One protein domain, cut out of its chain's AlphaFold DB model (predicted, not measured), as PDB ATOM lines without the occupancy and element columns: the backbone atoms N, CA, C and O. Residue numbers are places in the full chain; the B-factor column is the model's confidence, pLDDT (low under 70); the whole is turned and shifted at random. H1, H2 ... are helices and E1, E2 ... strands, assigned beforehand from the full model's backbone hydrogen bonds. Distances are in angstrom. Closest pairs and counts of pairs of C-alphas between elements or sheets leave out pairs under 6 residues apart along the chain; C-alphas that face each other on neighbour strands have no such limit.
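This is residues 17 to 180 of the 313 residues of the protein "EPSP_synthase domain-containing protein" of Candidatus Saccharibacteria bacterium (UniProt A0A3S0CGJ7). A rounded helical body has H1 near its middle: H1, H2 and H3 form a triangle of helices side by side, joined as two helical hairpins, with H4 next to H1 and H3 and the side-by-side pair H8 and H9 beyond. A small parallel ribbon of two strands, E1 and E2, packs on H3 through E1, while the short H6 packs on H4 and H7 on H8. The 164 printed residues hold nine named helices and two named strands, in the order H1 H2 H3 E1 H4 E2 H5 H6 H7 H8 H9, and the class is mostly helix. The whole is compact, with a radius of gyration of the C-alphas of 15.3 A and spans of 43 by 40 by 36 A.

H1, residues 20 to 29, begins at C-alpha 20 at (-40.445, -6.023, -4.308) and is 14.3 A long. H2, residues 34 to 50, measures 23.5 A, and H3, residues 62 to 73, 16.6 A. E1 is residues 80 to 83. H4, residues 86 to 103, is the longest helix at 25.7 A. E2 is residues 111 to 113, H5 115 to 118, H6 126 to 130, H7 133 to 136 and H8 145 to 152. H9, residues 164 to 178, runs 21.0 A to C-alpha 178 at (-48.812, -14.123, -18.093).

H1, H2, H3 and H4 form a bundle, a group of helices side by side. H1 and H2 are a hairpin at a shallow tilt of 17 degrees, their closest C-alphas Ala 28 and Asn 40, 5.6 A apart. H2 and H3 are a hairpin at 31 degrees, closest at Ile 45 and Ala 68, 5.2 A. H1 and H4 only just touch, with 3 pairs of C-alphas within 8 A, closest at Ile 22 and Leu 88, 6.9 A. E1, H4 and E2 make a strand-helix-strand unit, two parallel neighbour strands with a helix between, its crossover right-handed; N 112 and O 80 are 2.8 A apart, within hydrogen-bond range. H4 touches H8 with residues 87 to 95 alone, at a steep tilt of 45 degrees, closest at Ile 91 and Ala 149, 4.8 A. H8 and H9 touch at 9 degrees, the same way, closest at Thr 148 and Leu 166, 5.5 A. H5 touches no helix. Each O i to N i+4 pair is within range in H1, H2, H3, H4, H8 and H9; H6 has 0 of 1, with 1 of 2 O i to N i+3 pairs, and H5 and H7 are too short for such a pair.

The C-alphas farthest apart are those of Asp 54 and Glu 127, 45.0 A. The printed part has no cut; the links H2 to H3 and H8 to H9 are long. Mean pLDDT of the printed part is 88.3, with residues 51 to 59 and 105 under 70.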
ATOM      1  N   ASN A  17     -41.193  -0.217  -1.464       88.31
ATOM      2  CA  ASN A  17     -41.666  -1.523  -1.035       88.31
ATOM      3  C   ASN A  17     -40.501  -2.505  -0.930       88.31
ATOM      4  O   ASN A  17     -40.075  -3.135  -1.897       88.31
ATOM      5  N   LYS A  18     -40.059  -2.729   0.301       88.19
ATOM      6  CA  LYS A  18     -38.923  -3.599   0.608       88.19
ATOM      7  C   LYS A  18     -39.056  -5.066   0.185       88.19
ATOM      8  O   LYS A  18     -38.065  -5.789   0.171       88.19
ATOM      9  N   SER A  19     -40.268  -5.537  -0.114       89.75
ATOM     10  CA  SER A  19     -40.492  -6.919  -0.561       89.75
ATOM     11  C   SER A  19     -40.363  -7.075  -2.077       89.75
ATOM     12  O   SER A  19     -40.162  -8.191  -2.549       89.75
ATOM     13  N   ASP A  20     -40.497  -5.990  -2.844       91.62
ATOM     14  CA  ASP A  20     -40.445  -6.023  -4.308       91.62
ATOM     15  C   ASP A  20     -39.061  -6.458  -4.837       91.62
ATOM     16  O   ASP A  20     -39.009  -7.460  -5.557       91.62
ATOM     17  N   PRO A  21     -37.927  -5.873  -4.391       92.56
ATOM     18  CA  PRO A  21     -36.591  -6.318  -4.803       92.56
ATOM     19  C   PRO A  21     -36.342  -7.810  -4.577       92.56
ATOM     20  O   PRO A  21     -35.809  -8.499  -5.443       92.56
ATOM     21  N   ILE A  22     -36.782  -8.333  -3.431       94.94
ATOM     22  CA  ILE A  22     -36.604  -9.741  -3.059       94.94
ATOM     23  C   ILE A  22     -37.318 -10.654  -4.057       94.94
ATOM     24  O   ILE A  22     -36.743 -11.634  -4.532       94.94
ATOM     25  N   ARG A  23     -38.570 -10.317  -4.394       95.50
ATOM     26  CA  ARG A  23     -39.374 -11.073  -5.359       95.50
ATOM     27  C   ARG A  23     -38.767 -10.987  -6.755       95.50
ATOM     28  O   ARG A  23     -38.654 -12.018  -7.406       95.50
ATOM     29  N   ARG A  24     -38.319  -9.807  -7.199       95.19
ATOM     30  CA  ARG A  24     -37.671  -9.647  -8.512       95.19
ATOM     31  C   ARG A  24     -36.383 -10.460  -8.626       95.19
ATOM     32  O   ARG A  24     -36.215 -11.155  -9.620       95.19
ATOM     33  N   ILE A  25     -35.521 -10.451  -7.604       95.69
ATOM     34  CA  ILE A  25     -34.322 -11.303  -7.580       95.69
ATOM     35  C   ILE A  25     -34.717 -12.781  -7.669       95.69
ATOM     36  O   ILE A  25     -34.203 -13.499  -8.519       95.69
ATOM     37  N   ALA A  26     -35.671 -13.234  -6.854       95.50
ATOM     38  CA  ALA A  26     -36.145 -14.617  -6.876       95.50
ATOM     39  C   ALA A  26     -36.727 -15.034  -8.246       95.50
ATOM     40  O   ALA A  26     -36.438 -16.120  -8.747       95.50
ATOM     41  N   LEU A  27     -37.507 -14.169  -8.898       95.19
ATOM     42  CA  LEU A  27     -38.029 -14.424 -10.245       95.19
ATOM     43  C   LEU A  27     -36.914 -14.439 -11.297       95.19
ATOM     44  O   LEU A  27     -36.907 -15.317 -12.158       95.19
ATOM     45  N   ALA A  28     -35.942 -13.528 -11.207       94.25
ATOM     46  CA  ALA A  28     -34.781 -13.530 -12.090       94.25
ATOM     47  C   ALA A  28     -33.993 -14.844 -11.959       94.25
ATOM     48  O   ALA A  28     -33.617 -15.423 -12.978       94.25
ATOM     49  N   LEU A  29     -33.834 -15.380 -10.741       92.88
ATOM     50  CA  LEU A  29     -33.185 -16.676 -10.497       92.88
ATOM     51  C   LEU A  29     -33.885 -17.864 -11.165       92.88
ATOM     52  O   LEU A  29     -33.215 -18.822 -11.543       92.88
ATOM     53  N   ASN A  30     -35.197 -17.785 -11.387       91.56
ATOM     54  CA  ASN A  30     -35.948 -18.809 -12.119       91.56
ATOM     55  C   ASN A  30     -35.717 -18.782 -13.643       91.56
ATOM     56  O   ASN A  30     -36.310 -19.579 -14.375       91.56
ATOM     57  N   THR A  31     -34.883 -17.872 -14.149       90.62
ATOM     58  CA  THR A  31     -34.504 -17.844 -15.564       90.62
ATOM     59  C   THR A  31     -33.596 -19.041 -15.874       90.62
ATOM     60  O   THR A  31     -32.519 -19.193 -15.294       90.62
ATOM     61  N   LEU A  32     -34.037 -19.914 -16.789       86.88
ATOM     62  CA  LEU A  32     -33.347 -21.174 -17.100       86.88
ATOM     63  C   LEU A  32     -32.016 -20.961 -17.828       86.88
ATOM     64  O   LEU A  32     -31.041 -21.663 -17.563       86.88
ATOM     65  N   ASN A  33     -31.978 -20.013 -18.766       91.25
ATOM     66  CA  ASN A  33     -30.755 -19.670 -19.475       91.25
ATOM     67  C   ASN A  33     -29.830 -18.877 -18.538       91.25
ATOM     68  O   ASN A  33     -30.235 -17.861 -17.981       91.25
ATOM     69  N   SER A  34     -28.585 -19.326 -18.369       89.38
ATOM     70  CA  SER A  34     -27.639 -18.712 -17.430       89.38
ATOM     71  C   SER A  34     -27.196 -17.302 -17.825       89.38
ATOM     72  O   SER A  34     -26.974 -16.474 -16.947       89.38
ATOM     73  N   GLU A  35     -27.058 -17.015 -19.122       92.12
ATOM     74  CA  GLU A  35     -26.691 -15.677 -19.608       92.12
ATOM     75  C   GLU A  35     -27.851 -14.699 -19.411       92.12
ATOM     76  O   GLU A  35     -27.656 -13.597 -18.900       92.12
ATOM     77  N   GLU A  36     -29.070 -15.130 -19.739       93.00
ATOM     78  CA  GLU A  36     -30.293 -14.360 -19.509       93.00
ATOM     79  C   GLU A  36     -30.536 -14.140 -18.011       93.00
ATOM     80  O   GLU A  36     -30.846 -13.029 -17.593       93.00
ATOM     81  N   ARG A  37     -30.310 -15.158 -17.171       93.06
ATOM     82  CA  ARG A  37     -30.386 -15.036 -15.711       93.06
ATOM     83  C   ARG A  37     -29.409 -13.993 -15.185       93.06
ATOM     84  O   ARG A  37     -29.807 -13.131 -14.406       93.06
ATOM     85  N   ALA A  38     -28.147 -14.055 -15.613       92.75
ATOM     86  CA  ALA A  38     -27.131 -13.085 -15.219       92.75
ATOM     87  C   ALA A  38     -27.497 -11.663 -15.677       92.75
ATOM     88  O   ALA A  38     -27.321 -10.711 -14.919       92.75
ATOM     89  N   HIS A  39     -28.055 -11.524 -16.883       93.88
ATOM     90  CA  HIS A  39     -28.554 -10.253 -17.396       93.88
ATOM     91  C   HIS A  39     -29.721  -9.709 -16.555       93.88
ATOM     92  O   HIS A  39     -29.642  -8.580 -16.074       93.88
ATOM     93  N   ASN A  40     -30.753 -10.524 -16.314       94.56
ATOM     94  CA  ASN A  40     -31.939 -10.156 -15.537       94.56
ATOM     95  C   ASN A  40     -31.563  -9.770 -14.098       94.56
ATOM     96  O   ASN A  40     -31.990  -8.728 -13.604       94.56
ATOM     97  N   LEU A  41     -30.706 -10.560 -13.436       94.31
ATOM     98  CA  LEU A  41     -30.170 -10.219 -12.114       94.31
ATOM     99  C   LEU A  41     -29.419  -8.889 -12.141       94.31
ATOM    100  O   LEU A  41     -29.650  -8.048 -11.277       94.31
ATOM    101  N   GLY A  42     -28.551  -8.690 -13.139       93.94
ATOM    102  CA  GLY A  42     -27.819  -7.442 -13.324       93.94
ATOM    103  C   GLY A  42     -28.755  -6.241 -13.423       93.94
ATOM    104  O   GLY A  42     -28.540  -5.258 -12.726       93.94
ATOM    105  N   GLN A  43     -29.834  -6.344 -14.203       93.81
ATOM    106  CA  GLN A  43     -30.834  -5.280 -14.322       93.81
ATOM    107  C   GLN A  43     -31.554  -4.990 -13.000       93.81
ATOM    108  O   GLN A  43     -31.674  -3.825 -12.634       93.81
ATOM    109  N   VAL A  44     -31.969  -6.018 -12.249       92.94
ATOM    110  CA  VAL A  44     -32.615  -5.822 -10.938       92.94
ATOM    111  C   VAL A  44     -31.650  -5.186  -9.934       92.94
ATOM    112  O   VAL A  44     -32.023  -4.248  -9.236       92.94
ATOM    113  N   ILE A  45     -30.402  -5.658  -9.864       92.69
ATOM    114  CA  ILE A  45     -29.365  -5.098  -8.980       92.69
ATOM    115  C   ILE A  45     -29.087  -3.640  -9.346       92.69
ATOM    116  O   ILE A  45     -28.990  -2.788  -8.463       92.69
ATOM    117  N   THR A  46     -28.994  -3.344 -10.640       90.69
ATOM    118  CA  THR A  46     -28.854  -1.985 -11.149       90.69
ATOM    119  C   THR A  46     -30.051  -1.125 -10.751       90.69
ATOM    120  O   THR A  46     -29.829  -0.062 -10.195       90.69
ATOM    121  N   ALA A  47     -31.296  -1.585 -10.899       88.50
ATOM    122  CA  ALA A  47     -32.477  -0.836 -10.455       88.50
ATOM    123  C   ALA A  47     -32.482  -0.579  -8.936       88.50
ATOM    124  O   ALA A  47     -32.905   0.482  -8.484       88.50
ATOM    125  N   ILE A  48     -31.963  -1.518  -8.137       88.12
ATOM    126  CA  ILE A  48     -31.798  -1.333  -6.690       88.12
ATOM    127  C   ILE A  48     -30.712  -0.286  -6.370       88.12
ATOM    128  O   ILE A  48     -30.831   0.391  -5.350       88.12
ATOM    129  N   ARG A  49     -29.667  -0.157  -7.201       83.38
ATOM    130  CA  ARG A  49     -28.477   0.683  -6.953       83.38
ATOM    131  C   ARG A  49     -28.467   2.037  -7.670       83.38
ATOM    132  O   ARG A  49     -27.903   2.980  -7.143       83.38
ATOM    133  N   GLU A  50     -28.975   2.162  -8.891       70.56
ATOM    134  CA  GLU A  50     -28.861   3.399  -9.690       70.56
ATOM    135  C   GLU A  50     -29.690   4.539  -9.106       70.56
ATOM    136  O   GLU A  50     -29.303   5.705  -9.199       70.56
ATOM    137  N   ASP A  51     -30.738   4.190  -8.373       57.22
ATOM    138  CA  ASP A  51     -31.528   5.126  -7.589       57.22
ATOM    139  C   ASP A  51     -30.814   5.554  -6.272       57.22
ATOM    140  O   ASP A  51     -31.374   6.263  -5.441       57.22
ATOM    141  N   ASP A  52     -29.528   5.199  -6.093       50.97
ATOM    142  CA  ASP A  52     -28.630   5.775  -5.073       50.97
ATOM    143  C   ASP A  52     -27.839   7.000  -5.557       50.97
ATOM    144  O   ASP A  52     -27.220   7.691  -4.739       50.97
ATOM    145  N   THR A  53     -27.823   7.290  -6.863       45.84
ATOM    146  CA  THR A  53     -26.968   8.358  -7.419       45.84
ATOM    147  C   THR A  53     -27.464   9.779  -7.112       45.84
ATOM    148  O   THR A  53     -26.659  10.712  -7.133       45.84
ATOM    149  N   ASP A  54     -28.720   9.930  -6.674       49.69
ATOM    150  CA  ASP A  54     -29.286  11.165  -6.120       49.69
ATOM    151  C   ASP A  54     -29.603  10.999  -4.619       49.69
ATOM    152  O   ASP A  54     -30.699  10.633  -4.218       49.69
ATOM    153  N   ARG A  55     -28.628  11.289  -3.742       41.28
ATOM    154  CA  ARG A  55     -28.779  11.449  -2.268       41.28
ATOM    155  C   ARG A  55     -29.404  10.284  -1.454       41.28
ATOM    156  O   ARG A  55     -29.512  10.434  -0.236       41.28
ATOM    157  N   LEU A  56     -29.766   9.145  -2.049       46.84
ATOM    158  CA  LEU A  56     -30.656   8.134  -1.445       46.84
ATOM    159  C   LEU A  56     -29.990   6.837  -0.935       46.84
ATOM    160  O   LEU A  56     -30.663   6.075  -0.247       46.84
ATOM    161  N   ALA A  57     -28.678   6.633  -1.109       45.25
ATOM    162  CA  ALA A  57     -27.973   5.445  -0.579       45.25
ATOM    163  C   ALA A  57     -28.083   5.242   0.944       45.25
ATOM    164  O   ALA A  57     -27.932   4.134   1.451       45.25
ATOM    165  N   VAL A  58     -28.349   6.317   1.692       52.00
ATOM    166  CA  VAL A  58     -28.527   6.290   3.157       52.00
ATOM    167  C   VAL A  58     -30.005   6.087   3.551       52.00
ATOM    168  O   VAL A  58     -30.320   5.946   4.728       52.00
ATOM    169  N   ASN A  59     -30.919   6.030   2.574       67.12
ATOM    170  CA  ASN A  59     -32.366   6.169   2.766       67.12
ATOM    171  C   ASN A  59     -33.191   4.974   2.259       67.12
ATOM    172  O   ASN A  59     -34.404   5.115   2.090       67.12
ATOM    173  N   ARG A  60     -32.583   3.803   2.035       76.94
ATOM    174  CA  ARG A  60     -33.309   2.581   1.649       76.94
ATOM    175  C   ARG A  60     -33.514   1.642   2.844       76.94
ATOM    176  O   ARG A  60     -32.640   1.559   3.705       76.94
ATOM    177  N   PRO A  61     -34.644   0.915   2.916       82.31
ATOM    178  CA  PRO A  61     -34.825  -0.153   3.892       82.31
ATOM    179  C   PRO A  61     -33.715  -1.214   3.809       82.31
ATOM    180  O   PRO A  61     -33.359  -1.649   2.714       82.31
ATOM    181  N   ASP A  62     -33.243  -1.710   4.958       82.06
ATOM    182  CA  ASP A  62     -32.173  -2.727   5.048       82.06
ATOM    183  C   ASP A  62     -32.413  -3.962   4.159       82.06
ATOM    184  O   ASP A  62     -31.482  -4.531   3.586       82.06
ATOM    185  N   ASP A  63     -33.679  -4.375   4.039       88.12
ATOM    186  CA  ASP A  63     -34.104  -5.526   3.236       88.12
ATOM    187  C   ASP A  63     -33.811  -5.321   1.729       88.12
ATOM    188  O   ASP A  63     -33.482  -6.286   1.040       88.12
ATOM    189  N   ILE A  64     -33.879  -4.080   1.223       88.81
ATOM    190  CA  ILE A  64     -33.584  -3.741  -0.183       88.81
ATOM    191  C   ILE A  64     -32.084  -3.858  -0.455       88.81
ATOM    192  O   ILE A  64     -31.671  -4.519  -1.407       88.81
ATOM    193  N   VAL A  65     -31.269  -3.274   0.425       87.44
ATOM    194  CA  VAL A  65     -29.804  -3.315   0.318       87.44
ATOM    195  C   VAL A  65     -29.304  -4.759   0.365       87.44
ATOM    196  O   VAL A  65     -28.482  -5.178  -0.451       87.44
ATOM    197  N   ALA A  66     -29.837  -5.555   1.293       90.88
ATOM    198  CA  ALA A  66     -29.464  -6.954   1.411       90.88
ATOM    199  C   ALA A  66     -29.953  -7.800   0.214       90.88
ATOM    200  O   ALA A  66     -29.268  -8.748  -0.162       90.88
ATOM    201  N   ALA A  67     -31.066  -7.450  -0.447       93.56
ATOM    202  CA  ALA A  67     -31.524  -8.148  -1.654       93.56
ATOM    203  C   ALA A  67     -30.527  -8.031  -2.822       93.56
ATOM    204  O   ALA A  67     -30.240  -9.036  -3.475       93.56
ATOM    205  N   ALA A  68     -29.956  -6.843  -3.051       91.81
ATOM    206  CA  ALA A  68     -28.913  -6.657  -4.064       91.81
ATOM    207  C   ALA A  68     -27.678  -7.519  -3.763       91.81
ATOM    208  O   ALA A  68     -27.188  -8.241  -4.632       91.81
ATOM    209  N   ALA A  69     -27.238  -7.528  -2.502       91.75
ATOM    210  CA  ALA A  69     -26.090  -8.318  -2.071       91.75
ATOM    211  C   ALA A  69     -26.321  -9.837  -2.224       91.75
ATOM    212  O   ALA A  69     -25.393 -10.573  -2.571       91.75
ATOM    213  N   VAL A  70     -27.556 -10.317  -2.021       94.00
ATOM    214  CA  VAL A  70     -27.933 -11.703  -2.340       94.00
ATOM    215  C   VAL A  70     -27.824 -11.973  -3.842       94.00
ATOM    216  O   VAL A  70     -27.212 -12.970  -4.224       94.00
ATOM    217  N   GLY A  71     -28.380 -11.094  -4.682       92.88
ATOM    218  CA  GLY A  71     -28.328 -11.232  -6.140       92.88
ATOM    219  C   GLY A  71     -26.896 -11.319  -6.677       92.88
ATOM    220  O   GLY A  71     -26.589 -12.193  -7.481       92.88
ATOM    221  N   GLU A  72     -26.002 -10.467  -6.174       91.25
ATOM    222  CA  GLU A  72     -24.574 -10.456  -6.531       91.25
ATOM    223  C   GLU A  72     -23.843 -11.722  -6.074       91.25
ATOM    224  O   GLU A  72     -22.989 -12.260  -6.782       91.25
ATOM    225  N   GLY A  73     -24.173 -12.203  -4.875       89.06
ATOM    226  CA  GLY A  73     -23.539 -13.370  -4.275       89.06
ATOM    227  C   GLY A  73     -24.017 -14.707  -4.843       89.06
ATOM    228  O   GLY A  73     -23.283 -15.693  -4.730       89.06
ATOM    229  N   TRP A  74     -25.206 -14.762  -5.458       91.00
ATOM    230  CA  TRP A  74     -25.916 -16.020  -5.721       91.00
ATOM    231  C   TRP A  74     -25.114 -17.039  -6.538       91.00
ATOM    232  O   TRP A  74     -24.970 -18.193  -6.118       91.00
ATOM    233  N   GLU A  75     -24.573 -16.606  -7.681       85.94
ATOM    234  CA  GLU A  75     -23.802 -17.451  -8.608       85.94
ATOM    235  C   GLU A  75     -22.409 -17.777  -8.068       85.94
ATOM    236  O   GLU A  75     -21.884 -18.870  -8.275       85.94
ATOM    237  N   SER A  76     -21.809 -16.838  -7.332       84.12
ATOM    238  CA  SER A  76     -20.453 -16.992  -6.801       84.12
ATOM    239  C   SER A  76     -20.345 -18.072  -5.722       84.12
ATOM    240  O   SER A  76     -19.240 -18.527  -5.424       84.12
ATOM    241  N   ARG A  77     -21.475 -18.463  -5.107       76.06
ATOM    242  CA  ARG A  77     -21.557 -19.410  -3.975       76.06
ATOM    243  C   ARG A  77     -20.674 -19.040  -2.773       76.06
ATOM    244  O   ARG A  77     -20.512 -19.839  -1.851       76.06
ATOM    245  N   VAL A  78     -20.128 -17.826  -2.761       78.44
ATOM    246  CA  VAL A  78     -19.551 -17.172  -1.586       78.44
ATOM    247  C   VAL A  78     -20.666 -17.061  -0.543       78.44
ATOM    248  O   VAL A  78     -21.839 -16.997  -0.926       78.44
ATOM    249  N   PRO A  79     -20.358 -17.070   0.768       89.44
ATOM    250  CA  PRO A  79     -21.392 -16.900   1.773       89.44
ATOM    251  C   PRO A  79     -22.324 -15.724   1.443       89.44
ATOM    252  O   PRO A  79     -21.867 -14.601   1.238       89.44
ATOM    253  N   VAL A  80     -23.623 -16.009   1.363       91.38
ATOM    254  CA  VAL A  80     -24.644 -15.100   0.839       91.38
ATOM    255  C   VAL A  80     -25.096 -14.153   1.954       91.38
ATOM    256  O   VAL A  80     -25.635 -14.621   2.967       91.38
ATOM    257  N   PRO A  81     -24.881 -12.834   1.826       91.88
ATOM    258  CA  PRO A  81     -25.229 -11.872   2.862       91.88
ATOM    259  C   PRO A  81     -26.735 -11.602   2.896       91.88
ATOM    260  O   PRO A  81     -27.265 -10.871   2.073       91.88
ATOM    261  N   VAL A  82     -27.422 -12.159   3.896       92.69
ATOM    262  CA  VAL A  82     -28.861 -11.907   4.140       92.69
ATOM    263  C   VAL A  82     -29.103 -10.863   5.235       92.69
ATOM    264  O   VAL A  82     -30.242 -10.463   5.479       92.69
ATOM    265  N   GLY A  83     -28.041 -10.416   5.912       91.00
ATOM    266  CA  GLY A  83     -28.097  -9.352   6.914       91.00
ATOM    267  C   GLY A  83     -29.002  -9.697   8.102       91.00
ATOM    268  O   GLY A  83     -28.938 -10.804   8.643       91.00
ATOM    269  N   GLU A  84     -29.844  -8.742   8.513       88.56
ATOM    270  CA  GLU A  84     -30.879  -8.932   9.545       88.56
ATOM    271  C   GLU A  84     -32.231  -9.408   8.973       88.56
ATOM    272  O   GLU A  84     -33.211  -9.578   9.708       88.56
ATOM    273  N   SER A  85     -32.314  -9.643   7.660       90.44
ATOM    274  CA  SER A  85     -33.575  -9.941   6.990       90.44
ATOM    275  C   SER A  85     -33.987 -11.404   7.140       90.44
ATOM    276  O   SER A  85     -33.515 -12.303   6.439       90.44
ATOM    277  N   GLY A  86     -34.955 -11.648   8.025       90.12
ATOM    278  CA  GLY A  86     -35.626 -12.948   8.100       90.12
ATOM    279  C   GLY A  86     -36.358 -13.316   6.805       90.12
ATOM    280  O   GLY A  86     -36.477 -14.497   6.500       90.12
ATOM    281  N   THR A  87     -36.812 -12.318   6.036       92.19
ATOM    282  CA  THR A  87     -37.476 -12.516   4.741       92.19
ATOM    283  C   THR A  87     -36.510 -13.078   3.708       92.19
ATOM    284  O   THR A  87     -36.793 -14.126   3.134       92.19
ATOM    285  N   LEU A  88     -35.357 -12.419   3.515       94.50
ATOM    286  CA  LEU A  88     -34.321 -12.896   2.597       94.50
ATOM    287  C   LEU A  88     -33.863 -14.295   2.990       94.50
ATOM    288  O   LEU A  88     -33.852 -15.184   2.150       94.50
ATOM    289  N   PHE A  89     -33.538 -14.506   4.269       94.38
ATOM    290  CA  PHE A  89     -33.031 -15.797   4.723       94.38
ATOM    291  C   PHE A  89     -33.991 -16.946   4.400       94.38
ATOM    292  O   PHE A  89     -33.553 -17.920   3.807       94.38
ATOM    293  N   ARG A  90     -35.287 -16.815   4.719       93.81
ATOM    294  CA  ARG A  90     -36.276 -17.878   4.465       93.81
ATOM    295  C   ARG A  90     -36.544 -18.117   2.985       93.81
ATOM    296  O   ARG A  90     -36.674 -19.264   2.576       93.81
ATOM    297  N   ILE A  91     -36.660 -17.048   2.194       95.19
ATOM    298  CA  ILE A  91     -36.920 -17.182   0.758       95.19
ATOM    299  C   ILE A  91     -35.716 -17.825   0.080       95.19
ATOM    300  O   ILE A  91     -35.858 -18.817  -0.622       95.19
ATOM    301  N   PHE A  92     -34.517 -17.313   0.329       94.94
ATOM    302  CA  PHE A  92     -33.335 -17.791  -0.368       94.94
ATOM    303  C   PHE A  92     -32.809 -19.128   0.158       94.94
ATOM    304  O   PHE A  92     -32.226 -19.875  -0.621       94.94
ATOM    305  N   SER A  93     -33.064 -19.496   1.419       93.50
ATOM    306  CA  SER A  93     -32.825 -20.872   1.876       93.50
ATOM    307  C   SER A  93     -33.745 -21.868   1.169       93.50
ATOM    308  O   SER A  93     -33.308 -22.967   0.850       93.50
ATOM    309  N   TYR A  94     -34.989 -21.469   0.874       94.19
ATOM    310  CA  TYR A  94     -35.919 -22.269   0.075       94.19
ATOM    311  C   TYR A  94     -35.413 -22.480  -1.347       94.19
ATOM    312  O   TYR A  94     -35.379 -23.610  -1.815       94.19
ATOM    313  N   PHE A  95     -34.954 -21.415  -2.003       91.81
ATOM    314  CA  PHE A  95     -34.337 -21.516  -3.326       91.81
ATOM    315  C   PHE A  95     -33.085 -22.399  -3.328       91.81
ATOM    316  O   PHE A  95     -32.894 -23.190  -4.246       91.81
ATOM    317  N   ASP A  96     -32.226 -22.274  -2.314       92.31
ATOM    318  CA  ASP A  96     -31.017 -23.097  -2.211       92.31
ATOM    319  C   ASP A  96     -31.352 -24.584  -2.052       92.31
ATOM    320  O   ASP A  96     -30.704 -25.425  -2.675       92.31
ATOM    321  N   GLU A  97     -32.383 -24.916  -1.269       91.69
ATOM    322  CA  GLU A  97     -32.867 -26.291  -1.196       91.69
ATOM    323  C   GLU A  97     -33.475 -26.757  -2.525       91.69
ATOM    324  O   GLU A  97     -33.161 -27.854  -2.981       91.69
ATOM    325  N   ASP A  98     -34.340 -25.962  -3.151       89.00
ATOM    326  CA  ASP A  98     -34.983 -26.336  -4.414       89.00
ATOM    327  C   ASP A  98     -33.939 -26.629  -5.512       89.00
ATOM    328  O   ASP A  98     -33.997 -27.662  -6.191       89.00
ATOM    329  N   GLU A  99     -32.890 -25.801  -5.600       88.00
ATOM    330  CA  GLU A  99     -31.727 -26.063  -6.452       88.00
ATOM    331  C   GLU A  99     -31.006 -27.362  -6.050       88.00
ATOM    332  O   GLU A  99     -30.644 -28.163  -6.919       88.00
ATOM    333  N   TYR A 100     -30.790 -27.594  -4.751       88.31
ATOM    334  CA  TYR A 100     -30.140 -28.807  -4.251       88.31
ATOM    335  C   TYR A 100     -30.918 -30.074  -4.630       88.31
ATOM    336  O   TYR A 100     -30.329 -31.022  -5.155       88.31
ATOM    337  N   GLN A 101     -32.237 -30.078  -4.430       85.12
ATOM    338  CA  GLN A 101     -33.116 -31.204  -4.760       85.12
ATOM    339  C   GLN A 101     -33.288 -31.395  -6.269       85.12
ATOM    340  O   GLN A 101     -33.552 -32.508  -6.714       85.12
ATOM    341  N   THR A 102     -33.118 -30.351  -7.076       83.44
ATOM    342  CA  THR A 102     -33.194 -30.475  -8.537       83.44
ATOM    343  C   THR A 102     -31.889 -31.020  -9.116       83.44
ATOM    344  O   THR A 102     -31.895 -31.970  -9.902       83.44
ATOM    345  N   TRP A 103     -30.745 -30.469  -8.703       78.56
ATOM    346  CA  TRP A 103     -29.465 -30.711  -9.375       78.56
ATOM    347  C   TRP A 103     -28.537 -31.688  -8.637       78.56
ATOM    348  O   TRP A 103     -27.580 -32.161  -9.253       78.56
ATOM    349  N   HIS A 104     -28.792 -32.003  -7.356       73.12
ATOM    350  CA  HIS A 104     -28.112 -32.997  -6.491       73.12
ATOM    351  C   HIS A 104     -26.570 -32.945  -6.426       73.12
ATOM    352  O   HIS A 104     -25.938 -33.803  -5.811       73.12
ATOM    353  N   SER A 105     -25.934 -31.966  -7.062       69.00
ATOM    354  CA  SER A 105     -24.487 -31.951  -7.322       69.00
ATOM    355  C   SER A 105     -23.775 -30.773  -6.670       69.00
ATOM    356  O   SER A 105     -22.548 -30.683  -6.722       69.00
ATOM    357  N   TRP A 106     -24.523 -29.875  -6.035       75.19
ATOM    358  CA  TRP A 106     -24.012 -28.618  -5.514       75.19
ATOM    359  C   TRP A 106     -24.131 -28.572  -3.989       75.19
ATOM    360  O   TRP A 106     -25.160 -28.975  -3.462       75.19
ATOM    361  N   PRO A 107     -23.107 -28.112  -3.251       84.75
ATOM    362  CA  PRO A 107     -23.234 -27.939  -1.811       84.75
ATOM    363  C   PRO A 107     -24.196 -26.788  -1.494       84.75
ATOM    364  O   PRO A 107     -24.237 -25.795  -2.230       84.75
ATOM    365  N   HIS A 108     -24.915 -26.910  -0.375       90.44
ATOM    366  CA  HIS A 108     -25.746 -25.835   0.167       90.44
ATOM    367  C   HIS A 108     -24.944 -24.555   0.388       90.44
ATOM    368  O   HIS A 108     -23.775 -24.584   0.801       90.44
ATOM    369  N   ARG A 109     -25.592 -23.414   0.156       91.00
ATOM    370  CA  ARG A 109     -25.001 -22.101   0.416       91.00
ATOM    371  C   ARG A 109     -24.956 -21.814   1.913       91.00
ATOM    372  O   ARG A 109     -25.825 -22.187   2.696       91.00
ATOM    373  N   THR A 110     -23.919 -21.087   2.323       92.75
ATOM    374  CA  THR A 110     -23.835 -20.538   3.680       92.75
ATOM    375  C   THR A 110     -24.436 -19.140   3.695       92.75
ATOM    376  O   THR A 110     -23.954 -18.266   2.985       92.75
ATOM    377  N   PHE A 111     -25.442 -18.895   4.530       93.69
ATOM    378  CA  PHE A 111     -26.056 -17.570   4.666       93.69
ATOM    379  C   PHE A 111     -25.444 -16.781   5.831       93.69
ATOM    380  O   PHE A 111     -25.455 -17.232   6.982       93.69
ATOM    381  N   LEU A 112     -24.938 -15.575   5.552       93.56
ATOM    382  CA  LEU A 112     -24.376 -14.677   6.561       93.56
ATOM    383  C   LEU A 112     -25.490 -13.867   7.234       93.56
ATOM    384  O   LEU A 112     -26.035 -12.925   6.660       93.56
ATOM    385  N   ARG A 113     -25.796 -14.244   8.478       93.44
ATOM    386  CA  ARG A 113     -26.797 -13.601   9.342       93.44
ATOM    387  C   ARG A 113     -26.138 -12.568  10.263       93.44
ATOM    388  O   ARG A 113     -25.087 -12.837  10.861       93.44
ATOM    389  N   THR A 114     -26.761 -11.407  10.445       90.75
ATOM    390  CA  THR A 114     -26.305 -10.344  11.362       90.75
ATOM    391  C   THR A 114     -27.370  -9.987  12.399       90.75
ATOM    392  O   THR A 114     -28.502 -10.467  12.331       90.75
ATOM    393  N   GLY A 115     -26.962  -9.222  13.418       85.75
ATOM    394  CA  GLY A 115     -27.829  -8.711  14.481       85.75
ATOM    395  C   GLY A 115     -28.780  -9.737  15.086       85.75
ATOM    396  O   GLY A 115     -28.360 -10.829  15.480       85.75
ATOM    397  N   THR A 116     -30.062  -9.380  15.149       82.38
ATOM    398  CA  THR A 116     -31.105 -10.208  15.778       82.38
ATOM    399  C   THR A 116     -31.363 -11.521  15.036       82.38
ATOM    400  O   THR A 116     -31.764 -12.515  15.643       82.38
ATOM    401  N   LEU A 117     -31.075 -11.580  13.731       87.25
ATOM    402  CA  LEU A 117     -31.299 -12.775  12.918       87.25
ATOM    403  C   LEU A 117     -30.369 -13.937  13.299       87.25
ATOM    404  O   LEU A 117     -30.717 -15.097  13.080       87.25
ATOM    405  N   ARG A 118     -29.203 -13.660  13.900       89.81
ATOM    406  CA  ARG A 118     -28.241 -14.700  14.319       89.81
ATOM    407  C   ARG A 118     -28.822 -15.689  15.322       89.81
ATOM    408  O   ARG A 118     -28.436 -16.854  15.310       89.81
ATOM    409  N   THR A 119     -29.709 -15.218  16.190       86.62
ATOM    410  CA  THR A 119     -30.281 -15.998  17.293       86.62
ATOM    411  C   THR A 119     -31.773 -16.264  17.118       86.62
ATOM    412  O   THR A 119     -32.358 -16.976  17.934       86.62
ATOM    413  N   ARG A 120     -32.406 -15.724  16.066       84.12
ATOM    414  CA  ARG A 120     -33.830 -15.939  15.802       84.12
ATOM    415  C   ARG A 120     -34.083 -17.418  15.468       84.12
ATOM    416  O   ARG A 120     -33.419 -17.946  14.574       84.12
ATOM    417  N   PRO A 121     -35.044 -18.085  16.132       84.25
ATOM    418  CA  PRO A 121     -35.409 -19.453  15.793       84.25
ATOM    419  C   PRO A 121     -36.134 -19.446  14.443       84.25
ATOM    420  O   PRO A 121     -37.265 -18.977  14.333       84.25
ATOM    421  N   ILE A 122     -35.441 -19.907  13.406       87.12
ATOM    422  CA  ILE A 122     -35.967 -20.097  12.053       87.12
ATOM    423  C   ILE A 122     -35.782 -21.567  11.720       87.12
ATOM    424  O   ILE A 122     -34.676 -22.088  11.877       87.12
ATOM    425  N   THR A 123     -36.864 -22.224  11.305       85.81
ATOM    426  CA  THR A 123     -36.871 -23.659  11.009       85.81
ATOM    427  C   THR A 123     -35.858 -23.980   9.904       85.81
ATOM    428  O   THR A 123     -36.011 -23.469   8.801       85.81
ATOM    429  N   PRO A 124     -34.835 -24.818  10.158       76.75
ATOM    430  CA  PRO A 124     -33.841 -25.198   9.151       76.75
ATOM    431  C   PRO A 124     -34.211 -26.502   8.421       76.75
ATOM    432  O   PRO A 124     -33.347 -27.149   7.836       76.75
ATOM    433  N   ALA A 125     -35.450 -26.964   8.572       81.62
ATOM    434  CA  ALA A 125     -35.824 -28.347   8.325       81.62
ATOM    435  C   ALA A 125     -36.193 -28.571   6.851       81.62
ATOM    436  O   ALA A 125     -37.072 -27.892   6.327       81.62
ATOM    437  N   ALA A 126     -35.529 -29.520   6.186       81.94
ATOM    438  CA  ALA A 126     -35.687 -29.754   4.749       81.94
ATOM    439  C   ALA A 126     -37.075 -30.283   4.346       81.94
ATOM    440  O   ALA A 126     -37.504 -30.204   3.197       81.94
ATOM    441  N   GLU A 127     -37.832 -30.812   5.297       87.12
ATOM    442  CA  GLU A 127     -39.202 -31.247   5.071       87.12
ATOM    443  C   GLU A 127     -40.154 -30.092   4.736       87.12
ATOM    444  O   GLU A 127     -41.173 -30.335   4.086       87.12
ATOM    445  N   ILE A 128     -39.835 -28.847   5.126       88.88
ATOM    446  CA  ILE A 128     -40.742 -27.711   4.901       88.88
ATOM    447  C   ILE A 128     -40.946 -27.432   3.411       88.88
ATOM    448  O   ILE A 128     -42.031 -27.031   3.013       88.88
ATOM    449  N   TYR A 129     -39.944 -27.715   2.578       85.00
ATOM    450  CA  TYR A 129     -39.937 -27.406   1.145       85.00
ATOM    451  C   TYR A 129     -40.934 -28.231   0.320       85.00
ATOM    452  O   TYR A 129     -41.108 -28.004  -0.873       85.00
ATOM    453  N   ARG A 130     -41.587 -29.215   0.946       88.56
ATOM    454  CA  ARG A 130     -42.610 -30.069   0.323       88.56
ATOM    455  C   ARG A 130     -43.988 -29.887   0.943       88.56
ATOM    456  O   ARG A 130     -44.917 -30.617   0.597       88.56
ATOM    457  N   LEU A 131     -44.113 -28.977   1.904       95.12
ATOM    458  CA  LEU A 131     -45.382 -28.709   2.554       95.12
ATOM    459  C   LEU A 131     -46.289 -27.891   1.622       95.12
ATOM    460  O   LEU A 131     -45.805 -26.975   0.960       95.12
ATOM    461  N   PRO A 132     -47.605 -28.162   1.612       96.38
ATOM    462  CA  PRO A 132     -48.582 -27.281   0.977       96.38
ATOM    463  C   PRO A 132     -48.543 -25.871   1.576       96.38
ATOM    464  O   PRO A 132     -48.204 -25.705   2.755       96.38
ATOM    465  N   GLN A 133     -48.981 -24.857   0.828       96.25
ATOM    466  CA  GLN A 133     -48.935 -23.465   1.292       96.25
ATOM    467  C   GLN A 133     -49.702 -23.265   2.600       96.25
ATOM    468  O   GLN A 133     -49.226 -22.560   3.488       96.25
ATOM    469  N   ALA A 134     -50.845 -23.933   2.775       95.75
ATOM    470  CA  ALA A 134     -51.620 -23.868   4.016       95.75
ATOM    471  C   ALA A 134     -50.838 -24.353   5.258       95.75
ATOM    472  O   ALA A 134     -51.064 -23.854   6.361       95.75
ATOM    473  N   GLU A 135     -49.916 -25.306   5.091       96.00
ATOM    474  CA  GLU A 135     -49.032 -25.782   6.160       96.00
ATOM    475  C   GLU A 135     -47.795 -24.888   6.309       96.00
ATOM    476  O   GLU A 135     -47.387 -24.594   7.433       96.00
ATOM    477  N   LEU A 136     -47.248 -24.364   5.205       94.81
ATOM    478  CA  LEU A 136     -46.171 -23.365   5.235       94.81
ATOM    479  C   LEU A 136     -46.570 -22.111   6.022       94.81
ATOM    480  O   LEU A 136     -45.749 -21.558   6.750       94.81
ATOM    481  N   LEU A 137     -47.843 -21.710   5.949       93.19
ATOM    482  CA  LEU A 137     -48.421 -20.623   6.744       93.19
ATOM    483  C   LEU A 137     -48.517 -20.913   8.249       93.19
ATOM    484  O   LEU A 137     -48.975 -20.050   8.991       93.19
ATOM    485  N   LYS A 138     -48.124 -22.099   8.724       91.81
ATOM    486  CA  LYS A 138     -48.042 -22.434  10.157       91.81
ATOM    487  C   LYS A 138     -46.600 -22.495  10.656       91.81
ATOM    488  O   LYS A 138     -46.373 -22.471  11.866       91.81
ATOM    489  N   VAL A 139     -45.627 -22.551   9.747       90.38
ATOM    490  CA  VAL A 139     -44.200 -22.590  10.075       90.38
ATOM    491  C   VAL A 139     -43.748 -21.212  10.571       90.38
ATOM    492  O   VAL A 139     -44.269 -20.177  10.153       90.38
ATOM    493  N   ASP A 140     -42.778 -21.191  11.488       86.50
ATOM    494  CA  ASP A 140     -42.120 -19.971  11.971       86.50
ATOM    495  C   ASP A 140     -43.088 -18.862  12.425       86.50
ATOM    496  O   ASP A 140     -42.988 -17.701  12.020       86.50
ATOM    497  N   ASN A 141     -44.016 -19.231  13.313       81.88
ATOM    498  CA  ASN A 141     -45.021 -18.344  13.912       81.88
ATOM    499  C   ASN A 141     -46.013 -17.737  12.908       81.88
ATOM    500  O   ASN A 141     -46.472 -16.605  13.073       81.88
ATOM    501  N   GLY A 142     -46.353 -18.492  11.869       83.62
ATOM    502  CA  GLY A 142     -47.411 -18.127  10.938       83.62
ATOM    503  C   GLY A 142     -47.057 -16.985   9.989       83.62
ATOM    504  O   GLY A 142     -47.918 -16.203   9.580       83.62
ATOM    505  N   THR A 143     -45.771 -16.856   9.664       87.75
ATOM    506  CA  THR A 143     -45.309 -15.950   8.611       87.75
ATOM    507  C   THR A 143     -45.663 -16.502   7.229       87.75
ATOM    508  O   THR A 143     -45.682 -17.712   7.018       87.75
ATOM    509  N   SER A 144     -45.886 -15.627   6.248       92.75
ATOM    510  CA  SER A 144     -46.159 -16.052   4.870       92.75
ATOM    511  C   SER A 144     -44.903 -16.328   4.042       92.75
ATOM    512  O   SER A 144     -45.011 -16.665   2.871       92.75
ATOM    513  N   GLN A 145     -43.711 -16.158   4.615       93.88
ATOM    514  CA  GLN A 145     -42.458 -16.089   3.854       93.88
ATOM    515  C   GLN A 145     -42.078 -17.399   3.158       93.88
ATOM    516  O   GLN A 145     -41.613 -17.347   2.025       93.88
ATOM    517  N   TYR A 146     -42.315 -18.560   3.777       94.75
ATOM    518  CA  TYR A 146     -42.068 -19.837   3.097       94.75
ATOM    519  C   TYR A 146     -43.105 -20.126   2.010       94.75
ATOM    520  O   TYR A 146     -42.728 -20.565   0.932       94.75
ATOM    521  N   ALA A 147     -44.385 -19.810   2.239       96.31
ATOM    522  CA  ALA A 147     -45.408 -19.909   1.194       96.31
ATOM    523  C   ALA A 147     -45.095 -18.970   0.014       96.31
ATOM    524  O   ALA A 147     -45.215 -19.358  -1.141       96.31
ATOM    525  N   THR A 148     -44.608 -17.756   0.295       97.00
ATOM    526  CA  THR A 148     -44.089 -16.834  -0.722       97.00
ATOM    527  C   THR A 148     -42.936 -17.463  -1.502       97.00
ATOM    528  O   THR A 148     -42.913 -17.351  -2.724       97.00
ATOM    529  N   ALA A 149     -41.995 -18.121  -0.825       96.12
ATOM    530  CA  ALA A 149     -40.868 -18.774  -1.477       96.12
ATOM    531  C   ALA A 149     -41.314 -19.931  -2.384       96.12
ATOM    532  O   ALA A 149     -40.890 -19.982  -3.531       96.12
ATOM    533  N   ALA A 150     -42.238 -20.778  -1.916       96.50
ATOM    534  CA  ALA A 150     -42.804 -21.876  -2.700       96.50
ATOM    535  C   ALA A 150     -43.425 -21.384  -4.018       96.50
ATOM    536  O   ALA A 150     -43.115 -21.920  -5.080       96.50
ATOM    537  N   VAL A 151     -44.227 -20.311  -3.973       97.50
ATOM    538  CA  VAL A 151     -44.798 -19.687  -5.184       97.50
ATOM    539  C   VAL A 151     -43.697 -19.224  -6.127       97.50
ATOM    540  O   VAL A 151     -43.732 -19.523  -7.317       97.50
ATOM    541  N   LEU A 152     -42.696 -18.516  -5.595       96.00
ATOM    542  CA  LEU A 152     -41.571 -18.023  -6.387       96.00
ATOM    543  C   LEU A 152     -40.740 -19.172  -6.984       96.00
ATOM    544  O   LEU A 152     -40.161 -18.974  -8.044       96.00
ATOM    545  N   CYS A 153     -40.727 -20.357  -6.372       93.69
ATOM    546  CA  CYS A 153     -40.117 -21.589  -6.893       93.69
ATOM    547  C   CYS A 153     -41.034 -22.402  -7.826       93.69
ATOM    548  O   CYS A 153     -40.677 -23.501  -8.238       93.69
ATOM    549  N   GLY A 154     -42.213 -21.894  -8.195       93.69
ATOM    550  CA  GLY A 154     -43.080 -22.557  -9.172       93.69
ATOM    551  C   GLY A 154     -44.330 -23.225  -8.619       93.69
ATOM    552  O   GLY A 154     -45.068 -23.833  -9.398       93.69
ATOM    553  N   ASP A 155     -44.609 -23.103  -7.322       95.56
ATOM    554  CA  ASP A 155     -45.857 -23.611  -6.768       95.56
ATOM    555  C   ASP A 155     -47.076 -22.853  -7.333       95.56
ATOM    556  O   ASP A 155     -47.216 -21.624  -7.253       95.56
ATOM    557  N   SER A 156     -47.988 -23.629  -7.915       95.50
ATOM    558  CA  SER A 156     -49.216 -23.150  -8.550       95.50
ATOM    559  C   SER A 156     -50.416 -23.098  -7.600       95.50
ATOM    560  O   SER A 156     -51.460 -22.579  -7.989       95.50
ATOM    561  N   GLU A 157     -50.295 -23.589  -6.359       96.62
ATOM    562  CA  GLU A 157     -51.360 -23.481  -5.358       96.62
ATOM    563  C   GLU A 157     -51.716 -22.002  -5.105       96.62
ATOM    564  O   GLU A 157     -50.847 -21.128  -5.008       96.62
ATOM    565  N   ARG A 158     -53.018 -21.706  -5.014       97.44
ATOM    566  CA  ARG A 158     -53.548 -20.381  -4.669       97.44
ATOM    567  C   ARG A 158     -54.587 -20.523  -3.566       97.44
ATOM    568  O   ARG A 158     -55.633 -21.144  -3.755       97.44
ATOM    569  N   LEU A 159     -54.299 -19.939  -2.409       97.00
ATOM    570  CA  LEU A 159     -55.217 -19.919  -1.278       97.00
ATOM    571  C   LEU A 159     -56.275 -18.831  -1.488       97.00
ATOM    572  O   LEU A 159     -55.939 -17.674  -1.711       97.00
ATOM    573  N   ALA A 160     -57.555 -19.182  -1.339       94.38
ATOM    574  CA  ALA A 160     -58.664 -18.236  -1.519       94.38
ATOM    575  C   ALA A 160     -58.616 -17.031  -0.556       94.38
ATOM    576  O   ALA A 160     -59.105 -15.960  -0.891       94.38
ATOM    577  N   ASN A 161     -58.023 -17.206   0.630       90.88
ATOM    578  CA  ASN A 161     -57.857 -16.165   1.649       90.88
ATOM    579  C   ASN A 161     -56.373 -16.014   2.013       90.88
ATOM    580  O   ASN A 161     -55.982 -16.193   3.170       90.88
ATOM    581  N   ALA A 162     -55.526 -15.782   1.011       94.12
ATOM    582  CA  ALA A 162     -54.094 -15.638   1.228       94.12
ATOM    583  C   ALA A 162     -53.769 -14.418   2.114       94.12
ATOM    584  O   ALA A 162     -54.386 -13.360   1.968       94.12
ATOM    585  N   PRO A 163     -52.773 -14.517   3.018       92.69
ATOM    586  CA  PRO A 163     -52.268 -13.351   3.729       92.69
ATOM    587  C   PRO A 163     -51.779 -12.272   2.758       92.69
ATOM    588  O   PRO A 163     -51.195 -12.589   1.725       92.69
ATOM    589  N   TYR A 164     -51.924 -11.002   3.136       91.94
ATOM    590  CA  TYR A 164     -51.614  -9.839   2.290       91.94
ATOM    591  C   TYR A 164     -50.291  -9.942   1.504       91.94
ATOM    592  O   TYR A 164     -50.266  -9.772   0.288       91.94
ATOM    593  N   ARG A 165     -49.179 -10.284   2.172       91.50
ATOM    594  CA  ARG A 165     -47.863 -10.389   1.514       91.50
ATOM    595  C   ARG A 165     -47.744 -11.592   0.568       91.50
ATOM    596  O   ARG A 165     -46.955 -11.512  -0.372       91.50
ATOM    597  N   LEU A 166     -48.506 -12.665   0.799       95.31
ATOM    598  CA  LEU A 166     -48.606 -13.804  -0.117       95.31
ATOM    599  C   LEU A 166     -49.464 -13.452  -1.332       95.31
ATOM    600  O   LEU A 166     -49.059 -13.768  -2.443       95.31
ATOM    601  N   GLN A 167     -50.572 -12.728  -1.141       95.69
ATOM    602  CA  GLN A 167     -51.391 -12.240  -2.252       95.69
ATOM    603  C   GLN A 167     -50.571 -11.357  -3.202       95.69
ATOM    604  O   GLN A 167     -50.529 -11.627  -4.395       95.69
ATOM    605  N   GLN A 168     -49.801 -10.403  -2.667       93.94
ATOM    606  CA  GLN A 168     -48.862  -9.610  -3.474       93.94
ATOM    607  C   GLN A 168     -47.860 -10.478  -4.257       93.94
ATOM    608  O   GLN A 168     -47.427 -10.102  -5.344       93.94
ATOM    609  N   THR A 169     -47.449 -11.622  -3.697       96.69
ATOM    610  CA  THR A 169     -46.582 -12.577  -4.399       96.69
ATOM    611  C   THR A 169     -47.333 -13.302  -5.517       96.69
ATOM    612  O   THR A 169     -46.753 -13.483  -6.582       96.69
ATOM    613  N   TYR A 170     -48.593 -13.696  -5.313       97.62
ATOM    614  CA  TYR A 170     -49.417 -14.255  -6.388       97.62
ATOM    615  C   TYR A 170     -49.544 -13.263  -7.542       97.62
ATOM    616  O   TYR A 170     -49.242 -13.618  -8.675       97.62
ATOM    617  N   ASP A 171     -49.879 -12.006  -7.245       94.25
ATOM    618  CA  ASP A 171     -50.126 -10.984  -8.263       94.25
ATOM    619  C   ASP A 171     -48.888 -10.746  -9.151       94.25
ATOM    620  O   ASP A 171     -48.992 -10.727 -10.381       94.25
ATOM    621  N   ILE A 172     -47.691 -10.620  -8.555       93.62
ATOM    622  CA  ILE A 172     -46.450 -10.442  -9.331       93.62
ATOM    623  C   ILE A 172     -46.047 -11.713 -10.083       93.62
ATOM    624  O   ILE A 172     -45.596 -11.628 -11.225       93.62
ATOM    625  N   TYR A 173     -46.212 -12.889  -9.473       95.62
ATOM    626  CA  TYR A 173     -45.842 -14.160 -10.090       95.62
ATOM    627  C   TYR A 173     -46.745 -14.484 -11.285       95.62
ATOM    628  O   TYR A 173     -46.257 -14.856 -12.351       95.62
ATOM    629  N   ASP A 174     -48.053 -14.280 -11.138       95.06
ATOM    630  CA  ASP A 174     -49.040 -14.516 -12.190       95.06
ATOM    631  C   ASP A 174     -48.884 -13.498 -13.329       95.06
ATOM    632  O   ASP A 174     -48.970 -13.875 -14.499       95.06
ATOM    633  N   SER A 175     -48.558 -12.237 -13.015       93.62
ATOM    634  CA  SER A 175     -48.185 -11.228 -14.018       93.62
ATOM    635  C   SER A 175     -46.933 -11.640 -14.802       93.62
ATOM    636  O   SER A 175     -46.932 -11.625 -16.034       93.62
ATOM    637  N   TRP A 176     -45.881 -12.087 -14.110       94.06
ATOM    638  CA  TRP A 176     -44.655 -12.582 -14.742       94.06
ATOM    639  C   TRP A 176     -44.925 -13.788 -15.650       94.06
ATOM    640  O   TRP A 176     -44.476 -13.803 -16.798       94.06
ATOM    641  N   LEU A 177     -45.704 -14.773 -15.191       93.38
ATOM    642  CA  LEU A 177     -46.100 -15.916 -16.017       93.38
ATOM    643  C   LEU A 177     -46.943 -15.501 -17.230       93.38
ATOM    644  O   LEU A 177     -46.677 -15.966 -18.340       93.38
ATOM    645  N   GLY A 178     -47.933 -14.625 -17.034       93.00
ATOM    646  CA  GLY A 178     -48.812 -14.123 -18.093       93.00
ATOM    647  C   GLY A 178     -48.065 -13.349 -19.181       93.00
ATOM    648  O   GLY A 178     -48.445 -13.412 -20.348       93.00
ATOM    649  N   ASN A 179     -46.950 -12.712 -18.819       90.94
ATOM    650  CA  ASN A 179     -46.050 -12.009 -19.731       90.94
ATOM    651  C   ASN A 179     -44.930 -12.907 -20.288       90.94
ATOM    652  O   ASN A 179     -43.879 -12.420 -20.693       90.94
ATOM    653  N   GLY A 180     -45.120 -14.232 -20.292       90.44
ATOM    654  CA  GLY A 180     -44.150 -15.164 -20.870       90.44
ATOM    655  C   GLY A 180     -42.830 -15.226 -20.101       90.44
ATOM    656  O   GLY A 180     -41.784 -15.438 -20.707       90.44
TER     657      GLY A 180